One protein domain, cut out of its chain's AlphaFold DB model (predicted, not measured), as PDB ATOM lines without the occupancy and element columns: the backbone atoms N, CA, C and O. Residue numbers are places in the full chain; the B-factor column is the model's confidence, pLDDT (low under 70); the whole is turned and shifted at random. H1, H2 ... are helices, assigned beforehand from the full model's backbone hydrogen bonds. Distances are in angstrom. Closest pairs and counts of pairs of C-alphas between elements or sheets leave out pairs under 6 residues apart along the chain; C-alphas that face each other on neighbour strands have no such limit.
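This is residues 238 to 278 of the 282 residues of an uncharacterized protein of Bombyx mori (UniProt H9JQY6). Two helices, H1 and then the longer H2, make an open V, meeting near their ends at a tight link, with their other ends spread far from each other. The printed part has 41 residues with two named helices and no named strand, and its class is all helix. It is loose, with a radius of gyration of the C-alphas of 12.8 A, and flat, spanning 38 by 20 by 10 A.

Start with H1, residues 238 to 252, and go on to H2, residues 256 to 274: they run opposite ways at a steep tilt of 50 degrees. They are close but not clearly touching; look at their closest C-alphas, those of Val 249 and Ile 256, 6.9 A apart. In H1 and H2 every O i to N i+4 pair is within hydrogen-bond range.

Find C-alpha 238 at (47.100, 42.329, 30.502); from there H1 runs 21.1 A to C-alpha 252. H2 runs 26.7 A from C-alpha 256 at (31.515, 38.736, 37.661) to C-alpha 274 at (35.240, 54.423, 16.386).

The two C-alphas farthest apart, those of Arg 251 and Asn 277, are 38.2 A apart. The printed part has no cut. Look for pLDDT under 70 at residues 238 to 242, 245 to 246 and 248 to 261.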
ATOM      1  N   THR A 238      48.348  41.979  29.801       63.03
ATOM      2  CA  THR A 238      47.100  42.329  30.502       63.03
ATOM      3  C   THR A 238      46.947  41.677  31.880       63.03
ATOM      4  O   THR A 238      45.948  41.904  32.565       63.03
ATOM      5  N   LEU A 239      47.913  40.872  32.335       64.06
ATOM      6  CA  LEU A 239      47.800  40.112  33.582       64.06
ATOM      7  C   LEU A 239      47.614  41.017  34.798       64.06
ATOM      8  O   LEU A 239      46.752  40.751  35.632       64.06
ATOM      9  N   HIS A 240      48.447  42.052  34.918       68.50
ATOM     10  CA  HIS A 240      48.402  42.961  36.059       68.50
ATOM     11  C   HIS A 240      47.004  43.575  36.200       68.50
ATOM     12  O   HIS A 240      46.415  43.550  37.282       68.50
ATOM     13  N   PHE A 241      46.432  44.004  35.073       66.00
ATOM     14  CA  PHE A 241      45.060  44.484  34.991       66.00
ATOM     15  C   PHE A 241      44.044  43.408  35.400       66.00
ATOM     16  O   PHE A 241      43.167  43.683  36.214       66.00
ATOM     17  N   HIS A 242      44.172  42.169  34.915       67.31
ATOM     18  CA  HIS A 242      43.260  41.079  35.277       67.31
ATOM     19  C   HIS A 242      43.313  40.710  36.766       67.31
ATOM     20  O   HIS A 242      42.265  40.485  37.370       67.31
ATOM     21  N   ILE A 243      44.502  40.690  37.376       71.12
ATOM     22  CA  ILE A 243      44.673  40.419  38.809       71.12
ATOM     23  C   ILE A 243      44.075  41.558  39.639       71.12
ATOM     24  O   ILE A 243      43.350  41.290  40.597       71.12
ATOM     25  N   LYS A 244      44.312  42.818  39.253       71.00
ATOM     26  CA  LYS A 244      43.737  43.990  39.930       71.00
ATOM     27  C   LYS A 244      42.218  44.067  39.785       71.00
ATOM     28  O   LYS A 244      41.529  44.357  40.759       71.00
ATOM     29  N   MET A 245      41.682  43.743  38.610       62.91
ATOM     30  CA  MET A 245      40.240  43.605  38.389       62.91
ATOM     31  C   MET A 245      39.645  42.506  39.266       62.91
ATOM     32  O   MET A 245      38.658  42.745  39.954       62.91
ATOM     33  N   TYR A 246      40.258  41.321  39.295       68.00
ATOM     34  CA  TYR A 246      39.805  40.219  40.142       68.00
ATOM     35  C   TYR A 246      39.815  40.600  41.630       68.00
ATOM     36  O   TYR A 246      38.831  40.368  42.327       68.00
ATOM     37  N   GLU A 247      40.884  41.248  42.101       71.56
ATOM     38  CA  GLU A 247      40.986  41.781  43.463       71.56
ATOM     39  C   GLU A 247      39.828  42.746  43.781       71.56
ATOM     40  O   GLU A 247      39.170  42.597  44.812       71.56
ATOM     41  N   LYS A 248      39.533  43.697  42.881       62.44
ATOM     42  CA  LYS A 248      38.428  44.658  43.046       62.44
ATOM     43  C   LYS A 248      37.053  43.973  43.035       62.44
ATOM     44  O   LYS A 248      36.230  44.281  43.893       62.44
ATOM     45  N   VAL A 249      36.817  43.018  42.133       61.62
ATOM     46  CA  VAL A 249      35.554  42.254  42.046       61.62
ATOM     47  C   VAL A 249      35.301  41.454  43.322       61.62
ATOM     48  O   VAL A 249      34.213  41.533  43.884       61.62
ATOM     49  N   VAL A 250      36.318  40.746  43.820       64.81
ATOM     50  CA  VAL A 250      36.226  39.973  45.068       64.81
ATOM     51  C   VAL A 250      36.015  40.887  46.276       64.81
ATOM     52  O   VAL A 250      35.249  40.546  47.172       64.81
ATOM     53  N   ARG A 251      36.665  42.057  46.318       65.81
ATOM     54  CA  ARG A 251      36.522  43.011  47.430       65.81
ATOM     55  C   ARG A 251      35.128  43.632  47.505       65.81
ATOM     56  O   ARG A 251      34.655  43.908  48.603       65.81
ATOM     57  N   LEU A 252      34.513  43.885  46.354       58.06
ATOM     58  CA  LEU A 252      33.201  44.522  46.248       58.06
ATOM     59  C   LEU A 252      32.044  43.508  46.211       58.06
ATOM     60  O   LEU A 252      30.890  43.924  46.186       58.06
ATOM     61  N   ASP A 253      32.350  42.205  46.218       56.94
ATOM     62  CA  ASP A 253      31.387  41.096  46.123       56.94
ATOM     63  C   ASP A 253      30.451  41.226  44.896       56.94
ATOM     64  O   ASP A 253      29.275  40.862  44.924       56.94
ATOM     65  N   ILE A 254      30.977  41.799  43.805       56.88
ATOM     66  CA  ILE A 254      30.223  42.056  42.570       56.88
ATOM     67  C   ILE A 254      30.140  40.757  41.763       56.88
ATOM     68  O   ILE A 254      31.151  40.079  41.565       56.88
ATOM     69  N   ASP A 255      28.956  40.416  41.239       60.44
ATOM     70  CA  ASP A 255      28.818  39.272  40.334       60.44
ATOM     71  C   ASP A 255      29.642  39.516  39.059       60.44
ATOM     72  O   ASP A 255      29.432  40.469  38.302       60.44
ATOM     73  N   ILE A 256      30.602  38.628  38.799       57.72
ATOM     74  CA  ILE A 256      31.515  38.736  37.661       57.72
ATOM     75  C   ILE A 256      30.775  38.703  36.317       57.72
ATOM     76  O   ILE A 256      31.278  39.225  35.321       57.72
ATOM     77  N   LYS A 257      29.564  38.130  36.275       60.19
ATOM     78  CA  LYS A 257      28.706  38.144  35.083       60.19
ATOM     79  C   LYS A 257      28.276  39.558  34.715       60.19
ATOM     80  O   LYS A 257      28.312  39.902  33.533       60.19
ATOM     81  N   ASP A 258      27.942  40.375  35.707       61.56
ATOM     82  CA  ASP A 258      27.522  41.758  35.494       61.56
ATOM     83  C   ASP A 258      28.700  42.610  35.020       61.56
ATOM     84  O   ASP A 258      28.560  43.393  34.080       61.56
ATOM     85  N   VAL A 259      29.896  42.362  35.563       61.09
ATOM     86  CA  VAL A 259      31.139  43.001  35.101       61.09
ATOM     87  C   VAL A 259      31.440  42.632  33.647       61.09
ATOM     88  O   VAL A 259      31.728  43.509  32.837       61.09
ATOM     89  N   ILE A 260      31.321  41.354  33.272       66.19
ATOM     90  CA  ILE A 260      31.540  40.905  31.887       66.19
ATOM     91  C   ILE A 260      30.523  41.543  30.932       66.19
ATOM     92  O   ILE A 260      30.895  41.981  29.840       66.19
ATOM     93  N   LEU A 261      29.245  41.609  31.315       69.88
ATOM     94  CA  LEU A 261      28.203  42.260  30.515       69.88
ATOM     95  C   LEU A 261      28.470  43.759  30.347       69.88
ATOM     96  O   LEU A 261      28.288  44.294  29.250       69.88
ATOM     97  N   LEU A 262      28.934  44.422  31.404       70.38
ATOM     98  CA  LEU A 262      29.252  45.845  31.403       70.38
ATOM     99  C   LEU A 262      30.481  46.149  30.539       70.38
ATOM    100  O   LEU A 262      30.407  47.017  29.671       70.38
ATOM    101  N   VAL A 263      31.556  45.369  30.673       71.44
ATOM    102  CA  VAL A 263      32.747  45.465  29.811       71.44
ATOM    103  C   VAL A 263      32.373  45.243  28.345       71.44
ATOM    104  O   VAL A 263      32.806  46.001  27.483       71.44
ATOM    105  N   ARG A 264      31.513  44.261  28.043       73.69
ATOM    106  CA  ARG A 264      31.025  44.024  26.672       73.69
ATOM    107  C   ARG A 264      30.211  45.194  26.124       73.69
ATOM    108  O   ARG A 264      30.366  45.521  24.951       73.69
ATOM    109  N   ARG A 265      29.355  45.827  26.938       76.62
ATOM    110  CA  ARG A 265      28.636  47.047  26.529       76.62
ATOM    111  C   ARG A 265      29.592  48.201  26.274       76.62
ATOM    112  O   ARG A 265      29.410  48.903  25.288       76.62
ATOM    113  N   TYR A 266      30.592  48.375  27.130       79.75
ATOM    114  CA  TYR A 266      31.561  49.457  27.003       79.75
ATOM    115  C   TYR A 266      32.437  49.289  25.759       79.75
ATOM    116  O   TYR A 266      32.552  50.204  24.952       79.75
ATOM    117  N   GLU A 267      32.969  48.086  25.534       76.25
ATOM    118  CA  GLU A 267      33.698  47.744  24.308       76.25
ATOM    119  C   GLU A 267      32.822  47.915  23.063       76.25
ATOM    120  O   GLU A 267      33.278  48.459  22.063       76.25
ATOM    121  N   ARG A 268      31.539  47.530  23.123       76.31
ATOM    122  CA  ARG A 268      30.579  47.790  22.040       76.31
ATOM    123  C   ARG A 268      30.416  49.290  21.778       76.31
ATOM    124  O   ARG A 268      30.491  49.699  20.626       76.31
ATOM    125  N   ALA A 269      30.197  50.096  22.816       76.81
ATOM    126  CA  ALA A 269      30.019  51.542  22.686       76.81
ATOM    127  C   ALA A 269      31.278  52.216  22.121       76.81
ATOM    128  O   ALA A 269      31.185  53.025  21.203       76.81
ATOM    129  N   ARG A 270      32.459  51.811  22.597       82.44
ATOM    130  CA  ARG A 270      33.754  52.266  22.082       82.44
ATOM    131  C   ARG A 270      33.937  51.909  20.606       82.44
ATOM    132  O   ARG A 270      34.367  52.751  19.827       82.44
ATOM    133  N   LYS A 271      33.607  50.677  20.209       77.38
ATOM    134  CA  LYS A 271      33.721  50.226  18.814       77.38
ATOM    135  C   LYS A 271      32.735  50.927  17.884       77.38
ATOM    136  O   LYS A 271      33.135  51.271  16.783       77.38
ATOM    137  N   LEU A 272      31.511  51.201  18.341       81.19
ATOM    138  CA  LEU A 272      30.532  52.018  17.614       81.19
ATOM    139  C   LEU A 272      30.978  53.478  17.468       81.19
ATOM    140  O   LEU A 272      30.777  54.076  16.418       81.19
ATOM    141  N   ALA A 273      31.601  54.048  18.502       79.44
ATOM    142  CA  ALA A 273      32.137  55.407  18.447       79.44
ATOM    143  C   ALA A 273      33.315  55.532  17.465       79.44
ATOM    144  O   ALA A 273      33.474  56.567  16.829       79.44
ATOM    145  N   LEU A 274      34.134  54.480  17.344       86.62
ATOM    146  CA  LEU A 274      35.240  54.423  16.386       86.62
ATOM    147  C   LEU A 274      34.761  54.112  14.962       86.62
ATOM    148  O   LEU A 274      35.239  54.731  14.021       86.62
ATOM    149  N   ASN A 275      33.816  53.179  14.815       84.56
ATOM    150  CA  ASN A 275      33.240  52.744  13.545       84.56
ATOM    151  C   ASN A 275      31.706  52.659  13.676       84.56
ATOM    152  O   ASN A 275      31.195  51.664  14.202       84.56
ATOM    153  N   PRO A 276      30.956  53.653  13.163       84.44
ATOM    154  CA  PRO A 276      29.494  53.672  13.251       84.44
ATOM    155  C   PRO A 276      28.819  52.447  12.616       84.44
ATOM    156  O   PRO A 276      27.811  51.972  13.130       84.44
ATOM    157  N   ASN A 277      29.429  51.880  11.568       82.38
ATOM    158  CA  ASN A 277      28.907  50.730  10.818       82.38
ATOM    159  C   ASN A 277      29.432  49.374  11.330       82.38
ATOM    160  O   ASN A 277      29.382  48.379  10.617       82.38
ATOM    161  N   TYR A 278      29.953  49.296  12.562       74.19
ATOM    162  CA  TYR A 278      30.564  48.078  13.125       74.19
ATOM    163  C   TYR A 278      29.658  46.819  13.108       74.19
ATOM    164  O   TYR A 278      30.159  45.713  13.302       74.19
TER     165      TYR A 278